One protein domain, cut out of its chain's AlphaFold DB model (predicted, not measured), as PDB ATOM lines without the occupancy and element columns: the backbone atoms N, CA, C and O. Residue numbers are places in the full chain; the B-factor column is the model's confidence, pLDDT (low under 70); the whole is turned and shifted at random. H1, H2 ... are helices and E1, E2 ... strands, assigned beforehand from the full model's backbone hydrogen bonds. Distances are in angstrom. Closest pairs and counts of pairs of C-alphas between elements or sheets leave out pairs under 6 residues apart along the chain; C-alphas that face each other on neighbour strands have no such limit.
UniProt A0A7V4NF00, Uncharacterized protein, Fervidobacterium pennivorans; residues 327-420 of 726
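This is residues 327 to 420 of the 726 residues of an uncharacterized protein of Fervidobacterium pennivorans (UniProt A0A7V4NF00). A twisted wall of four antiparallel strands has three helices over one face, in two layers, and no named helix on the other face. H1 covers the end near the E1 to E2 turn, and H2 and H3 cover the other end. The printed part has 94 residues, with named elements in the order H1 H2 E1 E2 E3 E4 H3; the class is mixed, helices and strands, and the sheet E1 - E2 - E3 - E4 is a meander, each strand the antiparallel neighbour of the one before. It is compact, with a radius of gyration of the C-alphas of 12.6 A and spans of 37 by 27 by 21 A.

Start at H1, residues 327 to 337, which touches H2, residues 347 to 354; their closest C-alphas are those of Leu 336 and Asn 348, 4.3 A apart. Next come hairpins: E1, residues 355 to 365, with E2, residues 368 to 377, where N 361 and O 372 are 2.8 A apart; E2 with E3, residues 383 to 391, N 373 to O 386, 2.9 A; E3 with E4, residues 399 to 405, N 387 to O 402, 2.9 A. H1, H2 and H3, residues 412 to 419, are on the same face, at heights over the sheet of 9.3, 9.1 and 8.9 A. H1 and H3 are apart. Every O i to N i+4 pair is within hydrogen-bond range in H2 and H3, and 5 of 7 in H1.

Find C-alpha 327 at (2.773, 59.186, 21.069); H1 runs 16.0 A from there. E1 spans 27.0 A and bends by 67 degrees at residue 358; E2 spans 27.9 A, E3 26.9 A and E4 17.5 A. H3 ends at C-alpha 419, (12.572, 31.392, 13.378).

The C-alphas farthest apart, those of Gly 366 and Asn 379, are 37.5 A apart. The printed part has no cut, and no link is long. Look for pLDDT under 70 at residue 327, residues 342 to 344, residue 367 and residues 392 to 397.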
ATOM      1  N   GLU A 327       2.083  58.668  22.249       67.69
ATOM      2  CA  GLU A 327       2.773  59.186  21.069       67.69
ATOM      3  C   GLU A 327       3.895  58.252  20.589       67.69
ATOM      4  O   GLU A 327       4.154  58.175  19.387       67.69
ATOM      5  N   ARG A 328       4.548  57.515  21.495       72.88
ATOM      6  CA  ARG A 328       5.545  56.493  21.136       72.88
ATOM      7  C   ARG A 328       4.895  55.187  20.677       72.88
ATOM      8  O   ARG A 328       5.361  54.587  19.707       72.88
ATOM      9  N   GLU A 329       3.792  54.787  21.306       76.12
ATOM     10  CA  GLU A 329       3.035  53.579  20.960       76.12
ATOM     11  C   GLU A 329       2.490  53.610  19.529       76.12
ATOM     12  O   GLU A 329       2.444  52.573  18.871       76.12
ATOM     13  N   LYS A 330       2.171  54.785  18.969       75.62
ATOM     14  CA  LYS A 330       1.758  54.877  17.556       75.62
ATOM     15  C   LYS A 330       2.825  54.341  16.588       75.62
ATOM     16  O   LYS A 330       2.483  53.701  15.596       75.62
ATOM     17  N   TYR A 331       4.116  54.544  16.875       81.38
ATOM     18  CA  TYR A 331       5.201  54.042  16.022       81.38
ATOM     19  C   TYR A 331       5.349  52.527  16.150       81.38
ATOM     20  O   TYR A 331       5.533  51.840  15.146       81.38
ATOM     21  N   LYS A 332       5.169  51.992  17.361       84.62
ATOM     22  CA  LYS A 332       5.092  50.546  17.593       84.62
ATOM     23  C   LYS A 332       3.899  49.925  16.866       84.62
ATOM     24  O   LYS A 332       4.085  48.950  16.143       84.62
ATOM     25  N   ARG A 333       2.700  50.509  16.962       80.25
ATOM     26  CA  ARG A 333       1.505  50.047  16.226       80.25
ATOM     27  C   ARG A 333       1.721  50.058  14.714       80.25
ATOM     28  O   ARG A 333       1.353  49.094  14.053       80.25
ATOM     29  N   ARG A 334       2.367  51.095  14.171       78.06
ATOM     30  CA  ARG A 334       2.731  51.157  12.744       78.06
ATOM     31  C   ARG A 334       3.656  50.017  12.324       78.06
ATOM     32  O   ARG A 334       3.457  49.450  11.255       78.06
ATOM     33  N   ILE A 335       4.637  49.668  13.154       83.88
ATOM     34  CA  ILE A 335       5.509  48.517  12.891       83.88
ATOM     35  C   ILE A 335       4.709  47.225  12.958       83.88
ATOM     36  O   ILE A 335       4.737  46.458  12.005       83.88
ATOM     37  N   LEU A 336       3.951  47.014  14.032       83.06
ATOM     38  CA  LEU A 336       3.145  45.811  14.232       83.06
ATOM     39  C   LEU A 336       2.143  45.578  13.089       83.06
ATOM     40  O   LEU A 336       1.983  44.441  12.657       83.06
ATOM     41  N   ALA A 337       1.522  46.636  12.563       78.25
ATOM     42  CA  ALA A 337       0.598  46.566  11.429       78.25
ATOM     43  C   ALA A 337       1.294  46.358  10.071       78.25
ATOM     44  O   ALA A 337       0.642  45.986   9.096       78.25
ATOM     45  N   SER A 338       2.603  46.606   9.976       75.06
ATOM     46  CA  SER A 338       3.342  46.429   8.728       75.06
ATOM     47  C   SER A 338       3.633  44.954   8.442       75.06
ATOM     48  O   SER A 338       3.835  44.142   9.348       75.06
ATOM     49  N   THR A 339       3.644  44.599   7.159       76.88
ATOM     50  CA  THR A 339       3.968  43.246   6.699       76.88
ATOM     51  C   THR A 339       5.451  42.952   6.909       76.88
ATOM     52  O   THR A 339       6.303  43.782   6.582       76.88
ATOM     53  N   VAL A 340       5.773  41.755   7.401       78.25
ATOM     54  CA  VAL A 340       7.160  41.289   7.461       78.25
ATOM     55  C   VAL A 340       7.685  41.142   6.026       78.25
ATOM     56  O   VAL A 340       7.073  40.424   5.228       78.25
ATOM     57  N   PRO A 341       8.808  41.789   5.660       71.88
ATOM     58  CA  PRO A 341       9.358  41.706   4.311       71.88
ATOM     59  C   PRO A 341       9.508  40.258   3.824       71.88
ATOM     60  O   PRO A 341      10.116  39.419   4.487       71.88
ATOM     61  N   GLY A 342       8.930  39.956   2.656       62.47
ATOM     62  CA  GLY A 342       8.981  38.620   2.055       62.47
ATOM     63  C   GLY A 342       8.129  37.552   2.756       62.47
ATOM     64  O   GLY A 342       8.374  36.361   2.549       62.47
ATOM     65  N   ARG A 343       7.162  37.928   3.603       66.00
ATOM     66  CA  ARG A 343       6.209  37.013   4.257       66.00
ATOM     67  C   ARG A 343       4.777  37.529   4.104       66.00
ATOM     68  O   ARG A 343       4.562  38.713   3.880       66.00
ATOM     69  N   ALA A 344       3.799  36.631   4.223       69.25
ATOM     70  CA  ALA A 344       2.375  36.982   4.181       69.25
ATOM     71  C   ALA A 344       1.823  37.455   5.540       69.25
ATOM     72  O   ALA A 344       0.657  37.819   5.622       69.25
ATOM     73  N   ILE A 345       2.656  37.446   6.587       73.06
ATOM     74  CA  ILE A 345       2.279  37.829   7.950       73.06
ATOM     75  C   ILE A 345       2.760  39.241   8.296       73.06
ATOM     76  O   ILE A 345       3.747  39.748   7.755       73.06
ATOM     77  N   THR A 346       2.080  39.862   9.244       82.69
ATOM     78  CA  THR A 346       2.433  41.133   9.879       82.69
ATOM     79  C   THR A 346       3.502  40.954  10.957       82.69
ATOM     80  O   THR A 346       3.706  39.857  11.487       82.69
ATOM     81  N   PHE A 347       4.193  42.037  11.327       85.75
ATOM     82  CA  PHE A 347       5.095  41.999  12.482       85.75
ATOM     83  C   PHE A 347       4.342  41.695  13.781       85.75
ATOM     84  O   PHE A 347       4.926  41.088  14.672       85.75
ATOM     85  N   ASN A 348       3.058  42.048  13.889       87.12
ATOM     86  CA  ASN A 348       2.227  41.651  15.024       87.12
ATOM     87  C   ASN A 348       2.117  40.128  15.144       87.12
ATOM     88  O   ASN A 348       2.420  39.567  16.195       87.12
ATOM     89  N   GLU A 349       1.752  39.459  14.053       83.06
ATOM     90  CA  GLU A 349       1.662  37.998  14.011       83.06
ATOM     91  C   GLU A 349       3.028  37.353  14.264       83.06
ATOM     92  O   GLU A 349       3.124  36.414  15.051       83.06
ATOM     93  N   PHE A 350       4.102  37.899  13.688       88.50
ATOM     94  CA  PHE A 350       5.460  37.407  13.920       88.50
ATOM     95  C   PHE A 350       5.868  37.485  15.399       88.50
ATOM     96  O   PHE A 350       6.350  36.504  15.971       88.50
ATOM     97  N   VAL A 351       5.645  38.638  16.034       90.88
ATOM     98  CA  VAL A 351       5.954  38.865  17.450       90.88
ATOM     99  C   VAL A 351       5.146  37.915  18.330       90.88
ATOM    100  O   VAL A 351       5.713  37.236  19.182       90.88
ATOM    101  N   GLN A 352       3.835  37.821  18.101       89.31
ATOM    102  CA  GLN A 352       2.950  36.990  18.914       89.31
ATOM    103  C   GLN A 352       3.221  35.493  18.750       89.31
ATOM    104  O   GLN A 352       3.151  34.750  19.730       89.31
ATOM    105  N   GLN A 353       3.533  35.027  17.542       88.62
ATOM    106  CA  GLN A 353       3.701  33.599  17.273       88.62
ATOM    107  C   GLN A 353       5.097  33.093  17.634       88.62
ATOM    108  O   GLN A 353       5.214  31.982  18.146       88.62
ATOM    109  N   TYR A 354       6.144  33.897  17.429       90.62
ATOM    110  CA  TYR A 354       7.519  33.392  17.467       90.62
ATOM    111  C   TYR A 354       8.425  34.030  18.516       90.62
ATOM    112  O   TYR A 354       9.506  33.490  18.762       90.62
ATOM    113  N   LEU A 355       8.020  35.130  19.157       93.44
ATOM    114  CA  LEU A 355       8.856  35.858  20.116       93.44
ATOM    115  C   LEU A 355       8.247  35.900  21.526       93.44
ATOM    116  O   LEU A 355       7.035  35.861  21.711       93.44
ATOM    117  N   LYS A 356       9.102  35.979  22.539       92.69
ATOM    118  CA  LYS A 356       8.760  36.192  23.951       92.69
ATOM    119  C   LYS A 356       9.701  37.230  24.560       92.69
ATOM    120  O   LYS A 356      10.691  37.598  23.929       92.69
ATOM    121  N   ASP A 357       9.380  37.689  25.767       92.94
ATOM    122  CA  ASP A 357      10.165  38.692  26.502       92.94
ATOM    123  C   ASP A 357      10.402  39.959  25.664       92.94
ATOM    124  O   ASP A 357      11.507  40.488  25.582       92.94
ATOM    125  N   VAL A 358       9.348  40.383  24.962       91.38
ATOM    126  CA  VAL A 358       9.409  41.440  23.952       91.38
ATOM    127  C   VAL A 358       9.412  42.800  24.638       91.38
ATOM    128  O   VAL A 358       8.447  43.161  25.314       91.38
ATOM    129  N   SER A 359      10.453  43.585  24.396       92.44
ATOM    130  CA  SER A 359      10.558  44.977  24.810       92.44
ATOM    131  C   SER A 359      10.770  45.884  23.598       92.44
ATOM    132  O   SER A 359      11.223  45.468  22.525       92.44
ATOM    133  N   TRP A 360      10.379  47.145  23.759       91.62
ATOM    134  CA  TRP A 360      10.451  48.151  22.710       91.62
ATOM    135  C   TRP A 360      11.127  49.401  23.249       91.62
ATOM    136  O   TRP A 360      10.778  49.887  24.322       91.62
ATOM    137  N   VAL A 361      12.058  49.950  22.478       90.25
ATOM    138  CA  VAL A 361      12.736  51.210  22.782       90.25
ATOM    139  C   VAL A 361      12.537  52.154  21.604       90.25
ATOM    140  O   VAL A 361      12.892  51.825  20.475       90.25
ATOM    141  N   VAL A 362      11.946  53.322  21.854       86.19
ATOM    142  CA  VAL A 362      11.670  54.334  20.825       86.19
ATOM    143  C   VAL A 362      12.567  55.546  21.054       86.19
ATOM    144  O   VAL A 362      12.439  56.226  22.075       86.19
ATOM    145  N   THR A 363      13.424  55.837  20.078       85.38
ATOM    146  CA  THR A 363      14.324  56.994  20.051       85.38
ATOM    147  C   THR A 363      13.921  57.921  18.908       85.38
ATOM    148  O   THR A 363      13.676  57.476  17.788       85.38
ATOM    149  N   ILE A 364      13.834  59.223  19.177       77.31
ATOM    150  CA  ILE A 364      13.496  60.236  18.172       77.31
ATOM    151  C   ILE A 364      14.789  60.933  17.750       77.31
ATOM    152  O   ILE A 364      15.463  61.532  18.584       77.31
ATOM    153  N   GLU A 365      15.116  60.866  16.461       77.75
ATOM    154  CA  GLU A 365      16.330  61.431  15.871       77.75
ATOM    155  C   GLU A 365      15.934  62.383  14.733       77.75
ATOM    156  O   GLU A 365      15.798  61.990  13.575       77.75
ATOM    157  N   GLY A 366      15.689  63.654  15.071       75.69
ATOM    158  CA  GLY A 366      15.300  64.681  14.098       75.69
ATOM    159  C   GLY A 366      13.941  64.415  13.434       75.69
ATOM    160  O   GLY A 366      12.893  64.447  14.091       75.69
ATOM    161  N   ASP A 367      13.962  64.197  12.117       69.94
ATOM    162  CA  ASP A 367      12.808  63.872  11.266       69.94
ATOM    163  C   ASP A 367      12.502  62.363  11.206       69.94
ATOM    164  O   ASP A 367      11.512  61.945  10.593       69.94
ATOM    165  N   LYS A 368      13.317  61.546  11.876       76.31
ATOM    166  CA  LYS A 368      13.196  60.091  11.925       76.31
ATOM    167  C   LYS A 368      12.920  59.596  13.335       76.31
ATOM    168  O   LYS A 368      13.239  60.226  14.343       76.31
ATOM    169  N   VAL A 369      12.311  58.422  13.393       82.25
ATOM    170  CA  VAL A 369      12.056  57.678  14.617       82.25
ATOM    171  C   VAL A 369      12.706  56.315  14.471       82.25
ATOM    172  O   VAL A 369      12.392  55.558  13.551       82.25
ATOM    173  N   MET A 370      13.614  56.019  15.393       88.81
ATOM    174  CA  MET A 370      14.293  54.742  15.504       88.81
ATOM    175  C   MET A 370      13.564  53.913  16.549       88.81
ATOM    176  O   MET A 370      13.517  54.270  17.726       88.81
ATOM    177  N   VAL A 371      12.972  52.806  16.124       90.88
ATOM    178  CA  VAL A 371      12.283  51.888  17.029       90.88
ATOM    179  C   VAL A 371      13.073  50.600  17.092       90.88
ATOM    180  O   VAL A 371      13.329  49.957  16.082       90.88
ATOM    181  N   ARG A 372      13.472  50.220  18.292       92.81
ATOM    182  CA  ARG A 372      14.222  49.010  18.578       92.81
ATOM    183  C   ARG A 372      13.297  47.996  19.242       92.81
ATOM    184  O   ARG A 372      12.711  48.296  20.274       92.81
ATOM    185  N   LEU A 373      13.185  46.815  18.646       94.19
ATOM    186  CA  LEU A 373      12.546  45.640  19.234       94.19
ATOM    187  C   LEU A 373      13.637  44.730  19.779       94.19
ATOM    188  O   LEU A 373      14.512  44.316  19.021       94.19
ATOM    189  N   GLU A 374      13.559  44.389  21.058       95.31
ATOM    190  CA  GLU A 374      14.403  43.375  21.693       95.31
ATOM    191  C   GLU A 374      13.506  42.236  22.180       95.31
ATOM    192  O   GLU A 374      12.430  42.469  22.728       95.31
ATOM    193  N   ALA A 375      13.890  40.992  21.910       95.50
ATOM    194  CA  ALA A 375      13.087  39.825  22.257       95.50
ATOM    195  C   ALA A 375      13.933  38.549  22.313       95.50
ATOM    196  O   ALA A 375      15.086  38.522  21.886       95.50
ATOM    197  N   HIS A 376      13.320  37.455  22.760       94.56
ATOM    198  CA  HIS A 376      13.850  36.104  22.604       94.56
ATOM    199  C   HIS A 376      12.929  35.271  21.716       94.56
ATOM    200  O   HIS A 376      11.707  35.387  21.776       94.56
ATOM    201  N   THR A 377      13.490  34.381  20.905       91.44
ATOM    202  CA  THR A 377      12.677  33.420  20.144       91.44
ATOM    203  C   THR A 377      11.987  32.440  21.092       91.44
ATOM    204  O   THR A 377      12.653  31.892  21.972       91.44
ATOM    205  N   LYS A 378      10.702  32.137  20.887       89.19
ATOM    206  CA  LYS A 378       9.960  31.170  21.713       89.19
ATOM    207  C   LYS A 378      10.564  29.766  21.662       89.19
ATOM    208  O   LYS A 378      10.740  29.158  22.711       89.19
ATOM    209  N   ASN A 379      10.923  29.291  20.468       83.00
ATOM    210  CA  ASN A 379      11.347  27.901  20.256       83.00
ATOM    211  C   ASN A 379      12.804  27.643  20.664       83.00
ATOM    212  O   ASN A 379      13.096  26.635  21.295       83.00
ATOM    213  N   SER A 380      13.722  28.548  20.312       83.38
ATOM    214  CA  SER A 380      15.168  28.359  20.524       83.38
ATOM    215  C   SER A 380      15.769  29.217  21.638       83.38
ATOM    216  O   SER A 380      16.965  29.128  21.887       83.38
ATOM    217  N   ASN A 381      14.972  30.077  22.281       88.19
ATOM    218  CA  ASN A 381      15.417  31.037  23.300       88.19
ATOM    219  C   ASN A 381      16.629  31.916  22.906       88.19
ATOM    220  O   ASN A 381      17.338  32.420  23.770       88.19
ATOM    221  N   LYS A 382      16.884  32.104  21.606       90.62
ATOM    222  CA  LYS A 382      17.957  32.959  21.087       90.62
ATOM    223  C   LYS A 382      17.535  34.425  21.169       90.62
ATOM    224  O   LYS A 382      16.386  34.746  20.856       90.62
ATOM    225  N   ALA A 383      18.459  35.299  21.566       92.69
ATOM    226  CA  ALA A 383      18.226  36.739  21.610       92.69
ATOM    227  C   ALA A 383      18.068  37.311  20.193       92.69
ATOM    228  O   ALA A 383      18.816  36.950  19.283       92.69
ATOM    229  N   LEU A 384      17.108  38.208  20.010       94.12
ATOM    230  CA  LEU A 384      16.822  38.901  18.763       94.12
ATOM    231  C   LEU A 384      16.708  40.397  19.033       94.12
ATOM    232  O   LEU A 384      15.966  40.828  19.912       94.12
ATOM    233  N   TRP A 385      17.388  41.181  18.210       92.50
ATOM    234  CA  TRP A 385      17.243  42.622  18.156       92.50
ATOM    235  C   TRP A 385      16.958  43.062  16.714       92.50
ATOM    236  O   TRP A 385      17.695  42.715  15.791       92.50
ATOM    237  N   LEU A 386      15.881  43.829  16.525       93.94
ATOM    238  CA  LEU A 386      15.513  44.466  15.259       93.94
ATOM    239  C   LEU A 386      15.488  45.985  15.433       93.94
ATOM    240  O   LEU A 386      14.878  46.498  16.372       93.94
ATOM    241  N   LEU A 387      16.118  46.710  14.512       93.25
ATOM    242  CA  LEU A 387      16.081  48.169  14.460       93.25
ATOM    243  C   LEU A 387      15.267  48.636  13.254       93.25
ATOM    244  O   LEU A 387      15.625  48.357  12.111       93.25
ATOM    245  N   PHE A 388      14.202  49.381  13.517       91.12
ATOM    246  CA  PHE A 388      13.312  49.970  12.526       91.12
ATOM    247  C   PHE A 388      13.570  51.473  12.409       91.12
ATOM    248  O   PHE A 388      13.697  52.160  13.420       91.12
ATOM    249  N   GLU A 389      13.592  51.989  11.184       89.25
ATOM    250  CA  GLU A 389      13.581  53.423  10.885       89.25
ATOM    251  C   GLU A 389      12.222  53.801  10.294       89.25
ATOM    252  O   GLU A 389      11.756  53.177   9.335       89.25
ATOM    253  N   LEU A 390      11.593  54.822  10.875       84.50
ATOM    254  CA  LEU A 390      10.337  55.398  10.408       84.50
ATOM    255  C   LEU A 390      10.503  56.902  10.194       84.50
ATOM    256  O   LEU A 390      11.065  57.576  11.059       84.50
ATOM    257  N   PRO A 391       9.961  57.478   9.109       71.50
ATOM    258  CA  PRO A 391       9.785  58.919   9.042       71.50
ATOM    259  C   PRO A 391       8.744  59.361  10.076       71.50
ATOM    260  O   PRO A 391       7.670  58.762  10.210       71.50
ATOM    261  N   ARG A 392       9.064  60.432  10.808       65.38
ATOM    262  CA  ARG A 392       8.272  60.927  11.944       65.38
ATOM    263  C   ARG A 392       6.864  61.368  11.542       65.38
ATOM    264  O   ARG A 392       5.915  61.121  12.280       65.38
ATOM    265  N   GLU A 393       6.732  61.992  10.373       52.41
ATOM    266  CA  GLU A 393       5.481  62.614   9.908       52.41
ATOM    267  C   GLU A 393       4.832  61.898   8.715       52.41
ATOM    268  O   GLU A 393       3.659  62.125   8.436       52.41
ATOM    269  N   ARG A 394       5.547  61.008   8.013       53.91
ATOM    270  CA  ARG A 394       5.020  60.332   6.814       53.91
ATOM    271  C   ARG A 394       4.534  58.924   7.122       53.91
ATOM    272  O   ARG A 394       5.185  58.196   7.872       53.91
ATOM    273  N   MET A 395       3.448  58.506   6.471       52.22
ATOM    274  CA  MET A 395       2.929  57.128   6.498       52.22
ATOM    275  C   MET A 395       3.688  56.185   5.546       52.22
ATOM    276  O   MET A 395       3.092  55.360   4.863       52.22
ATOM    277  N   GLU A 396       5.012  56.302   5.478       55.06
ATOM    278  CA  GLU A 396       5.830  55.326   4.753       55.06
ATOM    279  C   GLU A 396       5.991  54.043   5.587       55.06
ATOM    280  O   GLU A 396       5.901  54.062   6.825       55.06
ATOM    281  N   SER A 397       6.204  52.913   4.912       57.88
ATOM    282  CA  SER A 397       6.436  51.626   5.571       57.88
ATOM    283  C   SER A 397       7.739  51.657   6.381       57.88
ATOM    284  O   SER A 397       8.732  52.213   5.909       57.88
ATOM    285  N   PRO A 398       7.772  51.049   7.580       76.19
ATOM    286  CA  PRO A 398       8.988  50.975   8.382       76.19
ATOM    287  C   PRO A 398      10.077  50.192   7.645       76.19
ATOM    288  O   PRO A 398       9.814  49.150   7.040       76.19
ATOM    289  N   ILE A 399      11.316  50.673   7.730       81.38
ATOM    290  CA  ILE A 399      12.480  50.008   7.137       81.38
ATOM    291  C   ILE A 399      13.251  49.305   8.249       81.38
ATOM    292  O   ILE A 399      13.675  49.949   9.206       81.38
ATOM    293  N   VAL A 400      13.487  47.999   8.111       85.19
ATOM    294  CA  VAL A 400      14.406  47.277   9.003       85.19
ATOM    295  C   VAL A 400      15.839  47.647   8.623       85.19
ATOM    296  O   VAL A 400      16.314  47.283   7.548       85.19
ATOM    297  N   LYS A 401      16.513  48.407   9.487       84.25
ATOM    298  CA  LYS A 401      17.880  48.909   9.283       84.25
ATOM    299  C   LYS A 401      18.943  47.938   9.751       84.25
ATOM    300  O   LYS A 401      19.977  47.813   9.099       84.25
ATOM    301  N   ASP A 402      18.706  47.299  10.888       85.69
ATOM    302  CA  ASP A 402      19.671  46.387  11.482       85.69
ATOM    303  C   ASP A 402      18.973  45.209  12.153       85.69
ATOM    304  O   ASP A 402      17.858  45.339  12.668       85.69
ATOM    305  N   VAL A 403      19.645  44.064  12.120       88.56
ATOM    306  CA  VAL A 403      19.181  42.816  12.715       88.56
ATOM    307  C   VAL A 403      20.361  42.160  13.409       88.56
ATOM    308  O   VAL A 403      21.371  41.837  12.782       88.56
ATOM    309  N   ASN A 404      20.226  41.941  14.711       90.88
ATOM    310  CA  ASN A 404      21.166  41.147  15.480       90.88
ATOM    311  C   ASN A 404      20.460  39.910  16.019       90.88
ATOM    312  O   ASN A 404      19.385  39.998  16.612       90.88
ATOM    313  N   TYR A 405      21.078  38.760  15.813       91.12
ATOM    314  CA  TYR A 405      20.573  37.485  16.265       91.12
ATOM    315  C   TYR A 405      21.662  36.753  17.028       91.12
ATOM    316  O   TYR A 405      22.720  36.431  16.489       91.12
ATOM    317  N   ASN A 406      21.403  36.523  18.313       90.31
ATOM    318  CA  ASN A 406      22.315  35.873  19.242       90.31
ATOM    319  C   ASN A 406      23.723  36.506  19.274       90.31
ATOM    320  O   ASN A 406      24.733  35.806  19.291       90.31
ATOM    321  N   GLY A 407      23.791  37.839  19.243       83.38
ATOM    322  CA  GLY A 407      25.041  38.601  19.283       83.38
ATOM    323  C   GLY A 407      25.688  38.839  17.916       83.38
ATOM    324  O   GLY A 407      26.631  39.623  17.834       83.38
ATOM    325  N   LEU A 408      25.179  38.236  16.837       86.50
ATOM    326  CA  LEU A 408      25.711  38.392  15.482       86.50
ATOM    327  C   LEU A 408      24.827  39.307  14.639       86.50
ATOM    328  O   LEU A 408      23.607  39.160  14.616       86.50
ATOM    329  N   LYS A 409      25.445  40.228  13.897       88.56
ATOM    330  CA  LYS A 409      24.752  41.020  12.878       88.56
ATOM    331  C   LYS A 409      24.477  40.143  11.660       88.56
ATOM    332  O   LYS A 409      25.408  39.603  11.070       88.56
ATOM    333  N   VAL A 410      23.210  40.013  11.297       85.69
ATOM    334  CA  VAL A 410      22.728  39.082  10.267       85.69
ATOM    335  C   VAL A 410      21.687  39.765   9.386       85.69
ATOM    336  O   VAL A 410      21.240  40.874   9.670       85.69
ATOM    337  N   SER A 411      21.297  39.124   8.285       82.38
ATOM    338  CA  SER A 411      20.211  39.652   7.453       82.38
ATOM    339  C   SER A 411      18.837  39.295   8.031       82.38
ATOM    340  O   SER A 411      18.661  38.245   8.650       82.38
ATOM    341  N   LEU A 412      17.824  40.130   7.772       81.62
ATOM    342  CA  LEU A 412      16.446  39.844   8.193       81.62
ATOM    343  C   LEU A 412      15.948  38.494   7.649       81.62
ATOM    344  O   LEU A 412      15.345  37.719   8.381       81.62
ATOM    345  N   ASN A 413      16.240  38.181   6.384       77.00
ATOM    346  CA  ASN A 413      15.798  36.932   5.754       77.00
ATOM    347  C   ASN A 413      16.397  35.685   6.408       77.00
ATOM    348  O   ASN A 413      15.716  34.665   6.509       77.00
ATOM    349  N   GLU A 414      17.652  35.761   6.839       78.50
ATOM    350  CA  GLU A 414      18.348  34.668   7.516       78.50
ATOM    351  C   GLU A 414      17.693  34.360   8.866       78.50
ATOM    352  O   GLU A 414      17.315  33.220   9.126       78.50
ATOM    353  N   VAL A 415      17.421  35.397   9.660       84.12
ATOM    354  CA  VAL A 415      16.721  35.274  10.948       84.12
ATOM    355  C   VAL A 415      15.304  34.745  10.781       84.12
ATOM    356  O   VAL A 415      14.895  33.824  11.484       84.12
ATOM    357  N   LEU A 416      14.543  35.284   9.826       83.44
ATOM    358  CA  LEU A 416      13.180  34.820   9.565       83.44
ATOM    359  C   LEU A 416      13.143  33.357   9.110       83.44
ATOM    360  O   LEU A 416      12.149  32.680   9.347       83.44
ATOM    361  N   SER A 417      14.196  32.873   8.448       78.44
ATOM    362  CA  SER A 417      14.294  31.477   8.000       78.44
ATOM    363  C   SER A 417      14.658  30.506   9.128       78.44
ATOM    364  O   SER A 417      14.293  29.338   9.035       78.44
ATOM    365  N   ASP A 418      15.347  30.972  10.177       80.75
ATOM    366  CA  ASP A 418      15.636  30.175  11.382       80.75
ATOM    367  C   ASP A 418      14.431  30.133  12.340       80.75
ATOM    368  O   ASP A 418      14.171  29.126  12.991       80.75
ATOM    369  N   ILE A 419      13.671  31.232  12.416       84.44
ATOM    370  CA  ILE A 419      12.572  31.392  13.378       84.44
ATOM    371  C   ILE A 419      11.242  30.820  12.861       84.44
ATOM    372  O   ILE A 419      10.477  30.252  13.643       84.44
ATOM    373  N   MET A 420      10.929  31.000  11.572       77.62
ATOM    374  CA  MET A 420       9.614  30.658  11.019       77.62
ATOM    375  C   MET A 420       9.613  29.288  10.315       77.62
ATOM    376  O   MET A 420      10.540  28.991   9.560       77.62
TER     377      MET A 420